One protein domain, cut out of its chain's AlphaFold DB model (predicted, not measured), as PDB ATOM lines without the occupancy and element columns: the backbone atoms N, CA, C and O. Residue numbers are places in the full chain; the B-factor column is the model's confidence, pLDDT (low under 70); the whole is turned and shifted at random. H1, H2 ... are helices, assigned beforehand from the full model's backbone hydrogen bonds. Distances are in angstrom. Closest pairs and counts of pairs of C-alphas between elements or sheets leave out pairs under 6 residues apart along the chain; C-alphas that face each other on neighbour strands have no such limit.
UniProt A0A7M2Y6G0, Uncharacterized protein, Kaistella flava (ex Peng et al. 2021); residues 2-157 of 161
ATOM      1  N   ASP A   2     206.181 208.343 218.509       88.19
ATOM      2  CA  ASP A   2     205.699 207.897 217.198       88.19
ATOM      3  C   ASP A   2     204.435 208.618 216.701       88.19
ATOM      4  O   ASP A   2     204.484 209.165 215.612       88.19
ATOM      5  N   GLU A   3     203.352 208.722 217.478       91.31
ATOM      6  CA  GLU A   3     202.124 209.377 216.976       91.31
ATOM      7  C   GLU A   3     202.316 210.880 216.688       91.31
ATOM      8  O   GLU A   3     201.828 211.402 215.691       91.31
ATOM      9  N   ILE A   4     203.103 211.581 217.510       93.75
ATOM     10  CA  ILE A   4     203.442 212.991 217.260       93.75
ATOM     11  C   ILE A   4     204.294 213.107 215.991       93.75
ATOM     12  O   ILE A   4     204.033 213.973 215.155       93.75
ATOM     13  N   ALA A   5     205.282 212.223 215.818       95.19
ATOM     14  CA  ALA A   5     206.110 212.179 214.613       95.19
ATOM     15  C   ALA A   5     205.298 211.813 213.358       95.19
ATOM     16  O   ALA A   5     205.564 212.346 212.280       95.19
ATOM     17  N   HIS A   6     204.290 210.950 213.506       93.56
ATOM     18  CA  HIS A   6     203.370 210.531 212.457       93.56
ATOM     19  C   HIS A   6     202.519 211.707 211.974       93.56
ATOM     20  O   HIS A   6     202.562 212.054 210.793       93.56
ATOM     21  N   GLN A   7     201.810 212.373 212.893       95.38
ATOM     22  CA  GLN A   7     200.936 213.501 212.561       95.38
ATOM     23  C   GLN A   7     201.723 214.719 212.069       95.38
ATOM     24  O   GLN A   7     201.341 215.346 211.082       95.38
ATOM     25  N   SER A   8     202.881 215.006 212.674       95.94
ATOM     26  CA  SER A   8     203.781 216.054 212.167       95.94
ATOM     27  C   SER A   8     204.283 215.716 210.762       95.94
ATOM     28  O   SER A   8     204.338 216.584 209.893       95.94
ATOM     29  N   GLY A   9     204.598 214.439 210.520       95.69
ATOM     30  CA  GLY A   9     204.991 213.939 209.209       95.69
ATOM     31  C   GLY A   9     203.902 214.148 208.159       95.69
ATOM     32  O   GLY A   9     204.211 214.596 207.058       95.69
ATOM     33  N   HIS A  10     202.630 213.914 208.506       95.75
ATOM     34  CA  HIS A  10     201.503 214.215 207.621       95.75
ATOM     35  C   HIS A  10     201.463 215.681 207.205       95.75
ATOM     36  O   HIS A  10     201.383 215.968 206.011       95.75
ATOM     37  N   THR A  11     201.547 216.597 208.172       96.62
ATOM     38  CA  THR A  11     201.501 218.035 207.895       96.62
ATOM     39  C   THR A  11     202.675 218.481 207.030       96.62
ATOM     40  O   THR A  11     202.467 219.163 206.030       96.62
ATOM     41  N   ILE A  12     203.899 218.079 207.383       96.50
ATOM     42  CA  ILE A  12     205.106 218.464 206.641       96.50
ATOM     43  C   ILE A  12     205.037 217.929 205.213       96.50
ATOM     44  O   ILE A  12     205.246 218.686 204.268       96.50
ATOM     45  N   PHE A  13     204.717 216.644 205.044       96.69
ATOM     46  CA  PHE A  13     204.746 216.038 203.721       96.69
ATOM     47  C   PHE A  13     203.683 216.616 202.800       96.69
ATOM     48  O   PHE A  13     203.995 216.942 201.664       96.69
ATOM     49  N   TYR A  14     202.473 216.850 203.316       94.75
ATOM     50  CA  TYR A  14     201.413 217.502 202.552       94.75
ATOM     51  C   TYR A  14     201.846 218.872 202.009       94.75
ATOM     52  O   TYR A  14     201.577 219.190 200.854       94.75
ATOM     53  N   LEU A  15     202.562 219.664 202.818       96.12
ATOM     54  CA  LEU A  15     203.122 220.946 202.381       96.12
ATOM     55  C   LEU A  15     204.244 220.773 201.350       96.12
ATOM     56  O   LEU A  15     204.333 221.558 200.409       96.12
ATOM     57  N   CYS A  16     205.091 219.755 201.506       95.12
ATOM     58  CA  CYS A  16     206.129 219.444 200.526       95.12
ATOM     59  C   CYS A  16     205.550 218.974 199.190       95.12
ATOM     60  O   CYS A  16     206.173 219.209 198.167       95.12
ATOM     61  N   THR A  17     204.378 218.336 199.182       95.50
ATOM     62  CA  THR A  17     203.792 217.708 197.992       95.50
ATOM     63  C   THR A  17     202.457 218.334 197.580       95.50
ATOM     64  O   THR A  17     201.573 217.630 197.091       95.50
ATOM     65  N   LEU A  18     202.300 219.655 197.753       94.69
ATOM     66  CA  LEU A  18     201.077 220.393 197.383       94.69
ATOM     67  C   LEU A  18     200.659 220.181 195.921       94.69
ATOM     68  O   LEU A  18     199.471 220.229 195.611       94.69
ATOM     69  N   ASN A  19     201.631 219.910 195.043       94.31
ATOM     70  CA  ASN A  19     201.420 219.580 193.639       94.31
ATOM     71  C   ASN A  19     201.874 218.135 193.356       94.31
ATOM     72  O   ASN A  19     202.990 217.920 192.888       94.31
ATOM     73  N   PRO A  20     201.033 217.109 193.594       92.56
ATOM     74  CA  PRO A  20     201.424 215.709 193.402       92.56
ATOM     75  C   PRO A  20     201.906 215.369 191.983       92.56
ATOM     76  O   PRO A  20     202.718 214.464 191.810       92.56
ATOM     77  N   ASN A  21     201.445 216.106 190.968       94.25
ATOM     78  CA  ASN A  21     201.854 215.916 189.570       94.25
ATOM     79  C   ASN A  21     203.348 216.184 189.334       94.25
ATOM     80  O   ASN A  21     203.900 215.688 188.355       94.25
ATOM     81  N   ASP A  22     204.011 216.915 190.233       96.56
ATOM     82  CA  ASP A  22     205.454 217.136 190.150       96.56
ATOM     83  C   ASP A  22     206.236 215.860 190.503       96.56
ATOM     84  O   ASP A  22     207.384 215.715 190.088       96.56
ATOM     85  N   TYR A  23     205.616 214.905 191.210       97.06
ATOM     86  CA  TYR A  23     206.261 213.710 191.772       97.06
ATOM     87  C   TYR A  23     205.873 212.401 191.073       97.06
ATOM     88  O   TYR A  23     206.658 211.450 191.083       97.06
ATOM     89  N   PHE A  24     204.693 212.329 190.448       96.94
ATOM     90  CA  PHE A  24     204.185 211.094 189.838       96.94
ATOM     91  C   PHE A  24     203.879 211.242 188.347       96.94
ATOM     92  O   PHE A  24     203.329 212.243 187.900       96.94
ATOM     93  N   LYS A  25     204.179 210.189 187.580       96.06
ATOM     94  CA  LYS A  25     203.829 210.041 186.155       96.06
ATOM     95  C   LYS A  25     202.353 209.691 185.930       96.06
ATOM     96  O   LYS A  25     201.838 209.853 184.828       96.06
ATOM     97  N   TYR A  26     201.687 209.191 186.967       94.69
ATOM     98  CA  TYR A  26     200.279 208.794 186.967       94.69
ATOM     99  C   TYR A  26     199.476 209.704 187.902       94.69
ATOM    100  O   TYR A  26     200.060 210.284 188.820       94.69
ATOM    101  N   PRO A  27     198.139 209.784 187.748       95.44
ATOM    102  CA  PRO A  27     197.289 210.418 188.749       95.44
ATOM    103  C   PRO A  27     197.597 209.867 190.146       95.44
ATOM    104  O   PRO A  27     197.641 208.653 190.346       95.44
ATOM    105  N   PHE A  28     197.822 210.753 191.112       92.62
ATOM    106  CA  PHE A  28     198.318 210.393 192.445       92.62
ATOM    107  C   PHE A  28     197.365 209.463 193.229       92.62
ATOM    108  O   PHE A  28     197.805 208.698 194.086       92.62
ATOM    109  N   ASN A  29     196.072 209.487 192.888       95.19
ATOM    110  CA  ASN A  29     195.010 208.632 193.426       95.19
ATOM    111  C   ASN A  29     194.852 207.292 192.676       95.19
ATOM    112  O   ASN A  29     193.886 206.560 192.892       95.19
ATOM    113  N   THR A  30     195.766 206.961 191.759       95.25
ATOM    114  CA  THR A  30     195.756 205.663 191.074       95.25
ATOM    115  C   THR A  30     195.992 204.549 192.099       95.25
ATOM    116  O   THR A  30     196.991 204.603 192.821       95.25
ATOM    117  N   PRO A  31     195.134 203.512 192.175       94.81
ATOM    118  CA  PRO A  31     195.373 202.358 193.038       94.81
ATOM    119  C   PRO A  31     196.694 201.670 192.685       94.81
ATOM    120  O   PRO A  31     196.898 201.287 191.532       94.81
ATOM    121  N   LEU A  32     197.580 201.467 193.664       92.50
ATOM    122  CA  LEU A  32     198.928 200.951 193.407       92.50
ATOM    123  C   LEU A  32     198.909 199.511 192.860       92.50
ATOM    124  O   LEU A  32     199.716 199.167 191.995       92.50
ATOM    125  N   LYS A  33     197.910 198.709 193.250       92.25
ATOM    126  CA  LYS A  33     197.647 197.380 192.669       92.25
ATOM    127  C   LYS A  33     197.478 197.381 191.149       92.25
ATOM    128  O   LYS A  33     197.786 196.383 190.507       92.25
ATOM    129  N   ASN A  34     197.005 198.485 190.561       91.94
ATOM    130  CA  ASN A  34     196.835 198.593 189.110       91.94
ATOM    131  C   ASN A  34     198.183 198.737 188.386       91.94
ATOM    132  O   ASN A  34     198.230 198.601 187.168       91.94
ATOM    133  N   ILE A  35     199.258 199.026 189.125       90.12
ATOM    134  CA  ILE A  35     200.609 199.218 188.598       90.12
ATOM    135  C   ILE A  35     201.479 198.000 188.897       90.12
ATOM    136  O   ILE A  35     202.097 197.456 187.989       90.12
ATOM    137  N   ASN A  36     201.525 197.558 190.159       87.00
ATOM    138  CA  ASN A  36     202.418 196.474 190.579       87.00
ATOM    139  C   ASN A  36     201.752 195.088 190.627       87.00
ATOM    140  O   ASN A  36     202.423 194.100 190.912       87.00
ATOM    141  N   GLY A  37     200.441 194.998 190.377       84.81
ATOM    142  CA  GLY A  37     199.687 193.741 190.402       84.81
ATOM    143  C   GLY A  37     199.476 193.136 191.796       84.81
ATOM    144  O   GLY A  37     198.946 192.030 191.902       84.81
ATOM    145  N   SER A  38     199.871 193.825 192.873       83.88
ATOM    146  CA  SER A  38     199.735 193.316 194.240       83.88
ATOM    147  C   SER A  38     198.274 193.305 194.687       83.88
ATOM    148  O   SER A  38     197.639 194.349 194.816       83.88
ATOM    149  N   VAL A  39     197.738 192.121 194.992       82.69
ATOM    150  CA  VAL A  39     196.360 191.960 195.499       82.69
ATOM    151  C   VAL A  39     196.187 192.419 196.950       82.69
ATOM    152  O   VAL A  39     195.063 192.663 197.381       82.69
ATOM    153  N   TYR A  40     197.287 192.544 197.694       82.31
ATOM    154  CA  TYR A  40     197.286 192.966 199.097       82.31
ATOM    155  C   TYR A  40     197.394 194.481 199.261       82.31
ATOM    156  O   TYR A  40     197.127 195.007 200.339       82.31
ATOM    157  N   GLU A  41     197.783 195.188 198.202       87.69
ATOM    158  CA  GLU A  41     197.945 196.630 198.237       87.69
ATOM    159  C   GLU A  41     196.633 197.331 197.874       87.69
ATOM    160  O   GLU A  41     196.189 197.331 196.725       87.69
ATOM    161  N   THR A  42     195.995 197.936 198.869       89.12
ATOM    162  CA  THR A  42     194.730 198.657 198.689       89.12
ATOM    163  C   THR A  42     194.918 200.164 198.571       89.12
ATOM    164  O   THR A  42     193.972 200.851 198.186       89.12
ATOM    165  N   ARG A  43     196.114 200.683 198.877       94.25
ATOM    166  CA  ARG A  43     196.408 202.116 198.839       94.25
ATOM    167  C   ARG A  43     196.612 202.602 197.407       94.25
ATOM    168  O   ARG A  43     196.953 201.857 196.485       94.25
ATOM    169  N   GLU A  44     196.426 203.900 197.239       95.25
ATOM    170  CA  GLU A  44     196.844 204.639 196.052       95.25
ATOM    171  C   GLU A  44     198.340 204.976 196.083       95.25
ATOM    172  O   GLU A  44     198.980 204.900 197.138       95.25
ATOM    173  N   ILE A  45     198.895 205.364 194.929       94.75
ATOM    174  CA  ILE A  45     200.310 205.749 194.787       94.75
ATOM    175  C   ILE A  45     200.701 206.767 195.863       94.75
ATOM    176  O   ILE A  45     201.677 206.558 196.586       94.75
ATOM    177  N   TYR A  46     199.921 207.846 195.992       95.94
ATOM    178  CA  TYR A  46     200.201 208.902 196.960       95.94
ATOM    179  C   TYR A  46     200.160 208.392 198.394       95.94
ATOM    180  O   TYR A  46     201.054 208.707 199.166       95.94
ATOM    181  N   GLY A  47     199.175 207.564 198.749       95.19
ATOM    182  CA  GLY A  47     199.051 207.016 200.099       95.19
ATOM    183  C   GLY A  47     200.264 206.178 200.514       95.19
ATOM    184  O   GLY A  47     200.746 206.316 201.636       95.19
ATOM    185  N   CYS A  48     200.794 205.356 199.603       95.19
ATOM    186  CA  CYS A  48     202.010 204.570 199.842       95.19
ATOM    187  C   CYS A  48     203.269 205.458 199.904       95.19
ATOM    188  O   CYS A  48     204.131 205.299 200.766       95.19
ATOM    189  N   PHE A  49     203.361 206.459 199.028       96.06
ATOM    190  CA  PHE A  49     204.469 207.413 199.042       96.06
ATOM    191  C   PHE A  49     204.498 208.271 200.313       96.06
ATOM    192  O   PHE A  49     205.546 208.458 200.930       96.06
ATOM    193  N   HIS A  50     203.324 208.729 200.737       96.69
ATOM    194  CA  HIS A  50     203.103 209.485 201.960       96.69
ATOM    195  C   HIS A  50     203.462 208.656 203.194       96.69
ATOM    196  O   HIS A  50     204.144 209.164 204.088       96.69
ATOM    197  N   SER A  51     203.060 207.378 203.249       96.25
ATOM    198  CA  SER A  51     203.405 206.513 204.384       96.25
ATOM    199  C   SER A  51     204.909 206.315 204.532       96.25
ATOM    200  O   SER A  51     205.401 206.310 205.654       96.25
ATOM    201  N   MET A  52     205.678 206.231 203.442       97.56
ATOM    202  CA  MET A  52     207.139 206.133 203.555       97.56
ATOM    203  C   MET A  52     207.759 207.344 204.261       97.56
ATOM    204  O   MET A  52     208.645 207.163 205.101       97.56
ATOM    205  N   PHE A  53     207.285 208.565 203.985       98.12
ATOM    206  CA  PHE A  53     207.777 209.758 204.678       98.12
ATOM    207  C   PHE A  53     207.459 209.708 206.173       98.12
ATOM    208  O   PHE A  53     208.349 209.923 206.998       98.12
ATOM    209  N   THR A  54     206.214 209.388 206.536       97.88
ATOM    210  CA  THR A  54     205.824 209.328 207.951       97.88
ATOM    211  C   THR A  54     206.533 208.200 208.698       97.88
ATOM    212  O   THR A  54     206.902 208.360 209.857       97.88
ATOM    213  N   LEU A  55     206.817 207.076 208.037       98.19
ATOM    214  CA  LEU A  55     207.639 206.012 208.611       98.19
ATOM    215  C   LEU A  55     209.078 206.486 208.850       98.19
ATOM    216  O   LEU A  55     209.614 206.254 209.934       98.19
ATOM    217  N   CYS A  56     209.683 207.212 207.903       98.19
ATOM    218  CA  CYS A  56     211.016 207.797 208.088       98.19
ATOM    219  C   CYS A  56     211.060 208.763 209.284       98.19
ATOM    220  O   CYS A  56     212.008 208.715 210.074       98.19
ATOM    221  N   THR A  57     210.045 209.623 209.457       97.81
ATOM    222  CA  THR A  57     209.996 210.560 210.594       97.81
ATOM    223  C   THR A  57     209.830 209.834 211.925       97.81
ATOM    224  O   THR A  57     210.513 210.183 212.891       97.81
ATOM    225  N   ILE A  58     208.978 208.803 211.982       98.06
ATOM    226  CA  ILE A  58     208.791 207.973 213.180       98.06
ATOM    227  C   ILE A  58     210.102 207.283 213.563       98.06
ATOM    228  O   ILE A  58     210.547 207.424 214.703       98.06
ATOM    229  N   ILE A  59     210.737 206.577 212.621       98.00
ATOM    230  CA  ILE A  59     211.970 205.817 212.875       98.00
ATOM    231  C   ILE A  59     213.079 206.753 213.355       98.00
ATOM    232  O   ILE A  59     213.709 206.479 214.374       98.00
ATOM    233  N   HIS A  60     213.275 207.891 212.681       97.56
ATOM    234  CA  HIS A  60     214.287 208.867 213.077       97.56
ATOM    235  C   HIS A  60     214.044 209.432 214.477       97.56
ATOM    236  O   HIS A  60     214.963 209.505 215.292       97.56
ATOM    237  N   THR A  61     212.795 209.779 214.780       97.44
ATOM    238  CA  THR A  61     212.418 210.330 216.084       97.44
ATOM    239  C   THR A  61     212.640 209.312 217.203       97.44
ATOM    240  O   THR A  61     213.240 209.644 218.225       97.44
ATOM    241  N   LEU A  62     212.195 208.066 217.008       97.12
ATOM    242  CA  LEU A  62     212.373 206.996 217.989       97.12
ATOM    243  C   LEU A  62     213.847 206.634 218.178       97.12
ATOM    244  O   LEU A  62     214.274 206.456 219.315       97.12
ATOM    245  N   ASN A  63     214.626 206.563 217.094       96.81
ATOM    246  CA  ASN A  63     216.057 206.290 217.174       96.81
ATOM    247  C   ASN A  63     216.792 207.390 217.946       96.81
ATOM    248  O   ASN A  63     217.527 207.087 218.878       96.81
ATOM    249  N   ASN A  64     216.551 208.665 217.623       96.00
ATOM    250  CA  ASN A  64     217.182 209.773 218.345       96.00
ATOM    251  C   ASN A  64     216.817 209.758 219.832       96.00
ATOM    252  O   ASN A  64     217.677 209.989 220.677       96.00
ATOM    253  N   TYR A  65     215.558 209.452 220.160       95.56
ATOM    254  CA  TYR A  65     215.137 209.296 221.549       95.56
ATOM    255  C   TYR A  65     215.872 208.146 222.236       95.56
ATOM    256  O   TYR A  65     216.443 208.348 223.305       95.56
ATOM    257  N   PHE A  66     215.932 206.978 221.590       94.62
ATOM    258  CA  PHE A  66     216.643 205.804 222.091       94.62
ATOM    259  C   PHE A  66     218.138 206.075 222.320       94.62
ATOM    260  O   PHE A  66     218.679 205.671 223.343       94.62
ATOM    261  N   SER A  67     218.795 206.812 221.421       93.25
ATOM    262  CA  SER A  67     220.214 207.175 221.543       93.25
ATOM    263  C   SER A  67     220.495 208.283 222.566       93.25
ATOM    264  O   SER A  67     221.647 208.478 222.943       93.25
ATOM    265  N   SER A  68     219.479 209.036 222.999       92.69
ATOM    266  CA  SER A  68     219.659 210.219 223.858       92.69
ATOM    267  C   SER A  68     219.744 209.923 225.356       92.69
ATOM    268  O   SER A  68     220.057 210.827 226.130       92.69
ATOM    269  N   GLY A  69     219.460 208.693 225.785       89.19
ATOM    270  CA  GLY A  69     219.346 208.399 227.207       89.19
ATOM    271  C   GLY A  69     219.510 206.934 227.574       89.19
ATOM    272  O   GLY A  69     219.522 206.033 226.737       89.19
ATOM    273  N   GLU A  70     219.616 206.709 228.877       91.06
ATOM    274  CA  GLU A  70     219.583 205.379 229.460       91.06
ATOM    275  C   GLU A  70     218.148 205.024 229.839       91.06
ATOM    276  O   GLU A  70     217.494 205.718 230.614       91.06
ATOM    277  N   PHE A  71     217.658 203.922 229.281       91.81
ATOM    278  CA  PHE A  71     216.304 203.439 229.513       91.81
ATOM    279  C   PHE A  71     216.305 202.135 230.303       91.81
ATOM    280  O   PHE A  71     217.195 201.291 230.155       91.81
ATOM    281  N   GLU A  72     215.256 201.927 231.094       91.75
ATOM    282  CA  GLU A  72     215.002 200.631 231.710       91.75
ATOM    283  C   GLU A  72     214.754 199.551 230.648       91.75
ATOM    284  O   GLU A  72     214.342 199.824 229.518       91.75
ATOM    285  N   LYS A  73     214.982 198.290 231.023       88.50
ATOM    286  CA  LYS A  73     214.936 197.147 230.101       88.50
ATOM    287  C   LYS A  73     213.641 197.085 229.281       88.50
ATOM    288  O   LYS A  73     213.710 196.896 228.071       88.50
ATOM    289  N   ASN A  74     212.479 197.242 229.915       90.31
ATOM    290  CA  ASN A  74     211.193 197.140 229.215       90.31
ATOM    291  C   ASN A  74     211.004 198.285 228.214       90.31
ATOM    292  O   ASN A  74     210.578 198.046 227.088       90.31
ATOM    293  N   THR A  75     211.414 199.500 228.578       92.94
ATOM    294  CA  THR A  75     211.392 200.656 227.677       92.94
ATOM    295  C   THR A  75     212.346 200.471 226.497       92.94
ATOM    296  O   THR A  75     211.980 200.790 225.370       92.94
ATOM    297  N   LYS A  76     213.537 199.887 226.710       93.00
ATOM    298  CA  LYS A  76     214.451 199.533 225.610       93.00
ATOM    299  C   LYS A  76     213.815 198.534 224.643       93.00
ATOM    300  O   LYS A  76     213.867 198.744 223.435       93.00
ATOM    301  N   ILE A  77     213.200 197.473 225.169       93.69
ATOM    302  CA  ILE A  77     212.517 196.453 224.356       93.69
ATOM    303  C   ILE A  77     211.381 197.087 223.552       93.69
ATOM    304  O   ILE A  77     211.253 196.809 222.363       93.69
ATOM    305  N   GLU A  78     210.590 197.964 224.171       95.31
ATOM    306  CA  GLU A  78     209.515 198.673 223.482       95.31
ATOM    307  C   GLU A  78     210.036 199.578 222.363       95.31
ATOM    308  O   GLU A  78     209.514 199.525 221.249       95.31
ATOM    309  N   LEU A  79     211.080 200.371 222.619       95.50
ATOM    310  CA  LEU A  79     211.667 201.259 221.613       95.50
ATOM    311  C   LEU A  79     212.235 200.470 220.429       95.50
ATOM    312  O   LEU A  79     211.907 200.777 219.285       95.50
ATOM    313  N   ILE A  80     213.008 199.413 220.695       95.06
ATOM    314  CA  ILE A  80     213.542 198.516 219.658       95.06
ATOM    315  C   ILE A  80     212.409 197.852 218.869       95.06
ATOM    316  O   ILE A  80     212.451 197.825 217.640       95.06
ATOM    317  N   GLY A  81     211.376 197.357 219.556       96.06
ATOM    318  CA  GLY A  81     210.211 196.752 218.918       96.06
ATOM    319  C   GLY A  81     209.484 197.730 217.993       96.06
ATOM    320  O   GLY A  81     209.223 197.400 216.838       96.06
ATOM    321  N   ARG A  82     209.227 198.962 218.452       97.44
ATOM    322  CA  ARG A  82     208.595 200.010 217.633       97.44
ATOM    323  C   ARG A  82     209.455 200.378 216.424       97.44
ATOM    324  O   ARG A  82     208.936 200.430 215.312       97.44
ATOM    325  N   ILE A  83     210.757 200.596 216.613       97.44
ATOM    326  CA  ILE A  83     211.680 200.947 215.521       97.44
ATOM    327  C   ILE A  83     211.696 199.846 214.459       97.44
ATOM    328  O   ILE A  83     211.488 200.132 213.281       97.44
ATOM    329  N   GLY A  84     211.856 198.587 214.873       96.75
ATOM    330  CA  GLY A  84     211.843 197.449 213.957       96.75
ATOM    331  C   GLY A  84     210.512 197.272 213.230       96.75
ATOM    332  O   GLY A  84     210.497 197.023 212.026       96.75
ATOM    333  N   PHE A  85     209.393 197.479 213.929       97.31
ATOM    334  CA  PHE A  85     208.053 197.395 213.352       97.31
ATOM    335  C   PHE A  85     207.839 198.418 212.232       97.31
ATOM    336  O   PHE A  85     207.392 198.062 211.139       97.31
ATOM    337  N   TYR A  86     208.190 199.685 212.471       97.69
ATOM    338  CA  TYR A  86     208.058 200.732 211.456       97.69
ATOM    339  C   TYR A  86     209.087 200.588 210.333       97.69
ATOM    340  O   TYR A  86     208.751 200.822 209.171       97.69
ATOM    341  N   LEU A  87     210.308 200.140 210.640       97.50
ATOM    342  CA  LEU A  87     211.321 199.876 209.621       97.50
ATOM    343  C   LEU A  87     210.902 198.740 208.680       97.50
ATOM    344  O   LEU A  87     211.082 198.864 207.472       97.50
ATOM    345  N   ASN A  88     210.296 197.668 209.197       96.06
ATOM    346  CA  ASN A  88     209.787 196.574 208.368       96.06
ATOM    347  C   ASN A  88     208.709 197.071 207.386       96.06
ATOM    348  O   ASN A  88     208.781 196.800 206.188       96.06
ATOM    349  N   LYS A  89     207.776 197.909 207.861       95.56
ATOM    350  CA  LYS A  89     206.786 198.571 206.993       95.56
ATOM    351  C   LYS A  89     207.440 199.449 205.923       95.56
ATOM    352  O   LYS A  89     207.033 199.395 204.767       95.56
ATOM    353  N   LEU A  90     208.472 200.217 206.283       97.31
ATOM    354  CA  LEU A  90     209.188 201.066 205.327       97.31
ATOM    355  C   LEU A  90     209.890 200.228 204.252       97.31
ATOM    356  O   LEU A  90     209.811 200.555 203.074       97.31
ATOM    357  N   ILE A  91     210.553 199.137 204.643       95.94
ATOM    358  CA  ILE A  91     211.209 198.213 203.707       95.94
ATOM    359  C   ILE A  91     210.180 197.598 202.753       95.94
ATOM    360  O   ILE A  91     210.430 197.525 201.550       95.94
ATOM    361  N   PHE A  92     209.021 197.186 203.270       93.31
ATOM    362  CA  PHE A  92     207.926 196.670 202.452       93.31
ATOM    363  C   PHE A  92     207.453 197.699 201.414       93.31
ATOM    364  O   PHE A  92     207.409 197.381 200.225       93.31
ATOM    365  N   ASP A  93     207.184 198.940 201.830       94.94
ATOM    366  CA  ASP A  93     206.740 200.012 200.925       94.94
ATOM    367  C   ASP A  93     207.814 200.354 199.873       94.94
ATOM    368  O   ASP A  93     207.512 200.467 198.682       94.94
ATOM    369  N   VAL A  94     209.088 200.426 200.278       95.75
ATOM    370  CA  VAL A  94     210.227 200.645 199.370       95.75
ATOM    371  C   VAL A  94     210.302 199.554 198.301       95.75
ATOM    372  O   VAL A  94     210.489 199.869 197.121       95.75
ATOM    373  N   ASN A  95     210.138 198.288 198.691       92.94
ATOM    374  CA  ASN A  95     210.180 197.151 197.772       92.94
ATOM    375  C   ASN A  95     208.971 197.127 196.829       92.94
ATOM    376  O   ASN A  95     209.132 196.837 195.643       92.94
ATOM    377  N   ASN A  96     207.780 197.489 197.319       90.44
ATOM    378  CA  ASN A  96     206.565 197.561 196.502       90.44
ATOM    379  C   ASN A  96     206.659 198.583 195.366       90.44
ATOM    380  O   ASN A  96     205.971 198.429 194.356       90.44
ATOM    381  N   LEU A  97     207.488 199.617 195.533       91.56
ATOM    382  CA  LEU A  97     207.642 200.709 194.571       91.56
ATOM    383  C   LEU A  97     208.932 200.611 193.742       91.56
ATOM    384  O   LEU A  97     209.033 201.287 192.724       91.56
ATOM    385  N   ALA A  98     209.883 199.748 194.118       89.75
ATOM    386  CA  ALA A  98     211.217 199.665 193.509       89.75
ATOM    387  C   ALA A  98     211.220 199.432 191.992       89.75
ATOM    388  O   ALA A  98     212.084 199.951 191.292       89.75
ATOM    389  N   ASN A  99     210.250 198.667 191.490       83.69
ATOM    390  CA  ASN A  99     210.156 198.302 190.073       83.69
ATOM    391  C   ASN A  99     208.992 198.999 189.351       83.69
ATOM    392  O   ASN A  99     208.617 198.597 188.252       83.69
ATOM    393  N   CYS A 100     208.388 200.011 189.975       85.62
ATOM    394  CA  CYS A 100     207.264 200.736 189.398       85.62
ATOM    395  C   CYS A 100     207.772 201.970 188.645       85.62
ATOM    396  O   CYS A 100     208.409 202.836 189.243       85.62
ATOM    397  N   ASP A 101     207.434 202.110 187.358       92.31
ATOM    398  CA  ASP A 101     207.754 203.325 186.593       92.31
ATOM    399  C   ASP A 101     206.788 204.484 186.908       92.31
ATOM    400  O   ASP A 101     206.108 205.011 186.034       92.31
ATOM    401  N   ILE A 102     206.668 204.854 188.183       94.38
ATOM    402  CA  ILE A 102     205.624 205.770 188.679       94.38
ATOM    403  C   ILE A 102     206.121 207.172 188.993       94.38
ATOM    404  O   ILE A 102     205.307 208.090 189.068       94.38
ATOM    405  N   PHE A 103     207.423 207.346 189.205       96.88
ATOM    406  CA  PHE A 103     207.989 208.598 189.688       96.88
ATOM    407  C   PHE A 103     208.479 209.475 188.541       96.88
ATOM    408  O   PHE A 103     209.051 208.989 187.564       96.88
ATOM    409  N   THR A 104     208.297 210.783 188.683       97.56
ATOM    410  CA  THR A 104     209.101 211.774 187.956       97.56
ATOM    411  C   THR A 104     210.522 211.811 188.539       97.56
ATOM    412  O   THR A 104     210.832 211.107 189.502       97.56
ATOM    413  N   ASN A 105     211.393 212.672 188.007       97.12
ATOM    414  CA  ASN A 105     212.717 212.889 188.599       97.12
ATOM    415  C   ASN A 105     212.623 213.394 190.052       97.12
ATOM    416  O   ASN A 105     213.341 212.887 190.908       97.12
ATOM    417  N   GLU A 106     211.706 214.320 190.352       96.75
ATOM    418  CA  GLU A 106     211.502 214.835 191.716       96.75
ATOM    419  C   GLU A 106     210.948 213.760 192.657       96.75
ATOM    420  O   GLU A 106     211.437 213.586 193.776       96.75
ATOM    421  N   GLY A 107     209.975 212.967 192.193       97.06
ATOM    422  CA  GLY A 107     209.472 211.822 192.956       97.06
ATOM    423  C   GLY A 107     210.566 210.800 193.258       97.06
ATOM    424  O   GLY A 107     210.632 210.269 194.368       97.06
ATOM    425  N   LEU A 108     211.470 210.575 192.299       97.06
ATOM    426  CA  LEU A 108     212.575 209.639 192.455       97.06
ATOM    427  C   LEU A 108     213.575 210.113 193.514       97.06
ATOM    428  O   LEU A 108     214.059 209.289 194.282       97.06
ATOM    429  N   LEU A 109     213.842 211.421 193.630       97.06
ATOM    430  CA  LEU A 109     214.711 211.957 194.690       97.06
ATOM    431  C   LEU A 109     214.186 211.615 196.090       97.06
ATOM    432  O   LEU A 109     214.943 211.169 196.954       97.06
ATOM    433  N   TYR A 110     212.880 211.773 196.302       97.12
ATOM    434  CA  TYR A 110     212.220 211.416 197.558       97.12
ATOM    435  C   TYR A 110     212.198 209.901 197.785       97.12
ATOM    436  O   TYR A 110     212.537 209.444 198.876       97.12
ATOM    437  N   TYR A 111     211.871 209.109 196.759       97.69
ATOM    438  CA  TYR A 111     211.931 207.648 196.849       97.69
ATOM    439  C   TYR A 111     213.332 207.157 197.247       97.69
ATOM    440  O   TYR A 111     213.483 206.347 198.162       97.69
ATOM    441  N   GLU A 112     214.372 207.697 196.612       97.62
ATOM    442  CA  GLU A 112     215.767 207.390 196.924       97.62
ATOM    443  C   GLU A 112     216.144 207.801 198.351       97.62
ATOM    444  O   GLU A 112     216.883 207.081 199.025       97.62
ATOM    445  N   MET A 113     215.616 208.923 198.849       97.56
ATOM    446  CA  MET A 113     215.773 209.324 200.249       97.56
ATOM    447  C   MET A 113     215.148 208.292 201.199       97.56
ATOM    448  O   MET A 113     215.801 207.888 202.164       97.56
ATOM    449  N   PHE A 114     213.931 207.816 200.920       98.12
ATOM    450  CA  PHE A 114     213.261 206.791 201.731       98.12
ATOM    451  C   PHE A 114     214.005 205.455 201.703       98.12
ATOM    452  O   PHE A 114     214.230 204.846 202.749       98.12
ATOM    453  N   ARG A 115     214.470 205.029 200.520       98.19
ATOM    454  CA  ARG A 115     215.285 203.817 200.375       98.19
ATOM    455  C   ARG A 115     216.600 203.926 201.143       98.19
ATOM    456  O   ARG A 115     216.998 202.990 201.826       98.19
ATOM    457  N   LYS A 116     217.287 205.067 201.067       98.19
ATOM    458  CA  LYS A 116     218.516 205.296 201.846       98.19
ATOM    459  C   LYS A 116     218.246 205.269 203.347       98.19
ATOM    460  O   LYS A 116     219.059 204.724 204.084       98.19
ATOM    461  N   ASN A 117     217.109 205.806 203.790       97.38
ATOM    462  CA  ASN A 117     216.693 205.759 205.190       97.38
ATOM    463  C   ASN A 117     216.486 204.310 205.667       97.38
ATOM    464  O   ASN A 117     217.006 203.932 206.717       97.38
ATOM    465  N   SER A 118     215.808 203.477 204.867       97.19
ATOM    466  CA  SER A 118     215.581 202.070 205.218       97.19
ATOM    467  C   SER A 118     216.879 201.260 205.277       97.19
ATOM    468  O   SER A 118     217.060 200.470 206.206       97.19
ATOM    469  N   ILE A 119     217.809 201.491 204.343       96.88
ATOM    470  CA  ILE A 119     219.143 200.872 204.350       96.88
ATOM    471  C   ILE A 119     219.925 201.321 205.585       96.88
ATOM    472  O   ILE A 119     220.387 200.477 206.347       96.88
ATOM    473  N   PHE A 120     219.995 202.631 205.838       97.38
ATOM    474  CA  PHE A 120     220.732 203.196 206.968       97.38
ATOM    475  C   PHE A 120     220.319 202.572 208.304       97.38
ATOM    476  O   PHE A 120     221.176 202.110 209.050       97.38
ATOM    477  N   TYR A 121     219.017 202.508 208.603       96.56
ATOM    478  CA  TYR A 121     218.566 201.903 209.859       96.56
ATOM    479  C   TYR A 121     218.692 200.379 209.859       96.56
ATOM    480  O   TYR A 121     218.952 199.794 210.906       96.56
ATOM    481  N   SER A 122     218.561 199.712 208.711       95.06
ATOM    482  CA  SER A 122     218.822 198.267 208.642       95.06
ATOM    483  C   SER A 122     220.266 197.933 209.019       95.06
ATOM    484  O   SER A 122     220.498 196.962 209.748       95.06
ATOM    485  N   ASP A 123     221.208 198.752 208.549       95.56
ATOM    486  CA  ASP A 123     222.636 198.614 208.822       95.56
ATOM    487  C   ASP A 123     222.978 199.042 210.254       95.56
ATOM    488  O   ASP A 123     223.716 198.331 210.932       95.56
ATOM    489  N   LEU A 124     222.384 200.137 210.753       95.31
ATOM    490  CA  LEU A 124     222.587 200.628 212.124       95.31
ATOM    491  C   LEU A 124     222.262 199.566 213.180       95.31
ATOM    492  O   LEU A 124     222.934 199.480 214.202       95.31
ATOM    493  N   TYR A 125     221.230 198.760 212.933       93.62
ATOM    494  CA  TYR A 125     220.824 197.680 213.828       93.62
ATOM    495  C   TYR A 125     221.403 196.318 213.431       93.62
ATOM    496  O   TYR A 125     220.934 195.296 213.926       93.62
ATOM    497  N   GLU A 126     222.385 196.276 212.524       91.25
ATOM    498  CA  GLU A 126     223.129 195.071 212.120       91.25
ATOM    499  C   GLU A 126     222.225 193.874 211.763       91.25
ATOM    500  O   GLU A 126     222.495 192.707 212.070       91.25
ATOM    501  N   GLY A 127     221.079 194.154 211.135       83.75
ATOM    502  CA  GLY A 127     220.098 193.127 210.792       83.75
ATOM    503  C   GLY A 127     219.385 192.470 211.984       83.75
ATOM    504  O   GLY A 127     218.745 191.436 211.784       83.75
ATOM    505  N   LEU A 128     219.429 193.050 213.191       90.75
ATOM    506  CA  LEU A 128     218.668 192.619 214.377       90.75
ATOM    507  C   LEU A 128     217.205 192.326 214.030       90.75
ATOM    508  O   LEU A 128     216.680 191.271 214.373       90.75
ATOM    509  N   PHE A 129     216.563 193.225 213.284       92.12
ATOM    510  CA  PHE A 129     215.147 193.102 212.943       92.12
ATOM    511  C   PHE A 129     214.827 191.950 211.987       92.12
ATOM    512  O   PHE A 129     213.681 191.525 211.937       92.12
ATOM    513  N   LYS A 130     215.820 191.379 211.290       87.88
ATOM    514  CA  LYS A 130     215.636 190.142 210.508       87.88
ATOM    515  C   LYS A 130     215.504 188.902 211.400       87.88
ATOM    516  O   LYS A 130     215.075 187.857 210.927       87.88
ATOM    517  N   LYS A 131     215.916 189.003 212.668       90.00
ATOM    518  CA  LYS A 131     215.870 187.921 213.665       90.00
ATOM    519  C   LYS A 131     214.641 188.015 214.575       90.00
ATOM    520  O   LYS A 131     214.435 187.120 215.389       90.00
ATOM    521  N   LEU A 132     213.871 189.097 214.466       93.06
ATOM    522  CA  LEU A 132     212.689 189.362 215.277       93.06
ATOM    523  C   LEU A 132     211.421 189.132 214.452       93.06
ATOM    524  O   LEU A 132     211.367 189.471 213.272       93.06
ATOM    525  N   SER A 133     210.396 188.580 215.090       94.75
ATOM    526  CA  SER A 133     209.061 188.455 214.515       94.75
ATOM    527  C   SER A 133     208.238 189.710 214.798       94.75
ATOM    528  O   SER A 133     208.187 190.206 215.928       94.75
ATOM    529  N   PHE A 134     207.564 190.199 213.762       94.94
ATOM    530  CA  PHE A 134     206.537 191.242 213.844       94.94
ATOM    531  C   PHE A 134     205.173 190.716 213.374       94.94
ATOM    532  O   PHE A 134     204.277 191.498 213.063       94.94
ATOM    533  N   GLU A 135     205.028 189.392 213.295       92.00
ATOM    534  CA  GLU A 135     203.767 188.738 212.960       92.00
ATOM    535  C   GLU A 135     202.718 188.997 214.048       92.00
ATOM    536  O   GLU A 135     203.041 189.375 215.176       92.00
ATOM    537  N   ASN A 136     201.441 188.842 213.694       93.00
ATOM    538  CA  ASN A 136     200.290 189.037 214.587       93.00
ATOM    539  C   ASN A 136     200.148 190.453 215.183       93.00
ATOM    540  O   ASN A 136     199.241 190.706 215.976       93.00
ATOM    541  N   GLN A 137     201.005 191.397 214.787       93.81
ATOM    542  CA  GLN A 137     200.850 192.805 215.122       93.81
ATOM    543  C   GLN A 137     199.625 193.387 214.412       93.81
ATOM    544  O   GLN A 137     199.357 193.108 213.243       93.81
ATOM    545  N   ASN A 138     198.903 194.248 215.126       91.56
ATOM    546  CA  ASN A 138     197.845 195.059 214.538       91.56
ATOM    547  C   ASN A 138     198.449 196.223 213.736       91.56
ATOM    548  O   ASN A 138     199.663 196.357 213.582       91.56
ATOM    549  N   TYR A 139     197.592 197.120 213.241       86.50
ATOM    550  CA  TYR A 139     198.054 198.344 212.585       86.50
ATOM    551  C   TYR A 139     199.024 199.151 213.472       86.50
ATOM    552  O   TYR A 139     200.052 199.631 212.983       86.50
ATOM    553  N   TYR A 140     198.727 199.235 214.772       90.25
ATOM    554  CA  TYR A 140     199.587 199.837 215.788       90.25
ATOM    555  C   TYR A 140     200.433 198.779 216.497       90.25
ATOM    556  O   TYR A 140     199.958 197.671 216.756       90.25
ATOM    557  N   PHE A 141     201.662 199.156 216.854       95.44
ATOM    558  CA  PHE A 141     202.568 198.300 217.613       95.44
ATOM    559  C   PHE A 141     201.997 197.972 218.999       95.44
ATOM    560  O   PHE A 141     201.580 198.867 219.739       95.44
ATOM    561  N   ASN A 142     202.040 196.691 219.362       96.44
ATOM    562  CA  ASN A 142     201.672 196.177 220.672       96.44
ATOM    563  C   ASN A 142     202.862 195.428 221.299       96.44
ATOM    564  O   ASN A 142     203.353 194.437 220.744       96.44
ATOM    565  N   LEU A 143     203.298 195.901 222.471       95.06
ATOM    566  CA  LEU A 143     204.448 195.353 223.185       95.06
ATOM    567  C   LEU A 143     204.213 193.914 223.653       95.06
ATOM    568  O   LEU A 143     205.108 193.090 223.500       95.06
ATOM    569  N   ASP A 144     203.034 193.591 224.181       95.62
ATOM    570  CA  ASP A 144     202.743 192.252 224.705       95.62
ATOM    571  C   ASP A 144     202.799 191.200 223.596       95.62
ATOM    572  O   ASP A 144     203.421 190.148 223.765       95.62
ATOM    573  N   VAL A 145     202.227 191.517 222.428       96.88
ATOM    574  CA  VAL A 145     202.327 190.669 221.232       96.88
ATOM    575  C   VAL A 145     203.793 190.516 220.828       96.88
ATOM    576  O   VAL A 145     204.271 189.398 220.661       96.88
ATOM    577  N   PHE A 146     204.543 191.619 220.751       96.44
ATOM    578  CA  PHE A 146     205.959 191.579 220.379       96.44
ATOM    579  C   PHE A 146     206.785 190.727 221.350       96.44
ATOM    580  O   PHE A 146     207.601 189.912 220.916       96.44
ATOM    581  N   MET A 147     206.564 190.868 222.659       94.31
ATOM    582  CA  MET A 147     207.264 190.076 223.667       94.31
ATOM    583  C   MET A 147     206.906 188.594 223.593       94.31
ATOM    584  O   MET A 147     207.782 187.755 223.800       94.31
ATOM    585  N   ASN A 148     205.644 188.266 223.312       95.06
ATOM    586  CA  ASN A 148     205.206 186.885 223.175       95.06
ATOM    587  C   ASN A 148     205.860 186.207 221.961       95.06
ATOM    588  O   ASN A 148     206.470 185.148 222.108       95.06
ATOM    589  N   GLU A 149     205.817 186.865 220.800       95.00
ATOM    590  CA  GLU A 149     206.412 186.369 219.549       95.00
ATOM    591  C   GLU A 149     207.945 186.249 219.632       95.00
ATOM    592  O   GLU A 149     208.546 185.356 219.039       95.00
ATOM    593  N   ASN A 150     208.600 187.108 220.424       93.94
ATOM    594  CA  ASN A 150     210.063 187.167 220.533       93.94
ATOM    595  C   ASN A 150     210.609 186.655 221.875       93.94
ATOM    596  O   ASN A 150     211.770 186.902 222.217       93.94
ATOM    597  N   LYS A 151     209.801 185.916 222.648       91.81
ATOM    598  CA  LYS A 151     210.112 185.516 224.032       91.81
ATOM    599  C   LYS A 151     211.465 184.824 224.173       91.81
ATOM    600  O   LYS A 151     212.208 185.104 225.114       91.81
ATOM    601  N   LYS A 152     211.801 183.926 223.240       87.00
ATOM    602  CA  LYS A 152     213.083 183.205 223.240       87.00
ATOM    603  C   LYS A 152     214.261 184.175 223.101       87.00
ATOM    604  O   LYS A 152     215.161 184.168 223.934       87.00
ATOM    605  N   PHE A 153     214.198 185.056 222.106       86.12
ATOM    606  CA  PHE A 153     215.258 186.015 221.803       86.12
ATOM    607  C   PHE A 153     215.452 187.047 222.930       86.12
ATOM    608  O   PHE A 153     216.582 187.376 223.296       86.12
ATOM    609  N   ILE A 154     214.352 187.508 223.539       86.00
ATOM    610  CA  ILE A 154     214.366 188.448 224.673       86.00
ATOM    611  C   ILE A 154     214.979 187.811 225.932       86.00
ATOM    612  O   ILE A 154     215.766 188.451 226.637       86.00
ATOM    613  N   ASN A 155     214.629 186.556 226.232       79.50
ATOM    614  CA  ASN A 155     215.093 185.866 227.438       79.50
ATOM    615  C   ASN A 155     216.578 185.501 227.385       79.50
ATOM    616  O   ASN A 155     217.246 185.520 228.418       79.50
ATOM    617  N   GLU A 156     217.111 185.247 226.192       77.25
ATOM    618  CA  GLU A 156     218.536 184.982 225.963       77.25
ATOM    619  C   GLU A 156     219.414 186.252 226.071       77.25
ATOM    620  O   GLU A 156     220.619 186.181 225.860       77.25
ATOM    621  N   LYS A 157     218.839 187.411 226.451       64.44
ATOM    622  CA  LYS A 157     219.509 188.727 226.554       64.44
ATOM    623  C   LYS A 157     220.154 189.210 225.246       64.44
ATOM    624  O   LYS A 157     221.022 190.074 225.276       64.44
TER     625      LYS A 157
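AT A GLANCE: This is residues 2 to 157 of the 161 residues of an uncharacterized protein of Kaistella flava (ex Peng et al. 2021) (UniProt A0A7M2Y6G0). Three long helices, H3, H4 and H5, make an up-and-down bundle, each running against the one before, and H1 packs across H3. The short H6, H7 and H8 gather beside H4, while H2 sits among loops near the bundle's other end. The printed part has 156 residues with eight named helices, H1 to H8 in chain order, and no named strand: all helix. It is compact, radius of gyration of the C-alphas 16.5 A, spanning 49 by 33 by 24 A.

HOW THE PARTS SIT: Start at H4, residues 73 to 97. It forms a helical hairpin with H3, residues 45 to 67, at a shallow tilt of 27 degrees; their closest C-alphas, Ile 59 and Ile 83, are 5.5 A apart. Residues 87 to 94 of H4 alone touch H5, residues 105 to 124, in a second hairpin at 36 degrees, only just steep; the closest C-alphas are Ile 91 and Ser 118, 6.0 A. H1, residues 2 to 16, touches H3 at a steep tilt of 47 degrees, opposite ways, closest at C-alphas Gly 9 and Thr 54, 4.9 A. H6, residues 128 to 131, is close but not clearly touching H4: C-alphas Gly 84 and Phe 129 come closest, 5.6 A. Every O i to N i+4 pair is within hydrogen-bond range in H1, H4 and H5, and 18 of 19 in H3.

IN THESE COORDINATES: Find C-alpha 73 at (214.936, 197.147, 230.101); H4 runs 36.4 A to C-alpha 97 at (207.642, 200.709, 194.571). H3 is 33.4 A long, H5 28.3 A, H1 20.3 A. The short helices are H2, residues 33 to 36, H6, residues 128 to 131, H7, residues 143 to 149, and H8, residues 151 to 155.

THE WHOLE: The printed part has no cut. The links H1 to H2 and H6 to H7 are long. Only residue 157 is under 70.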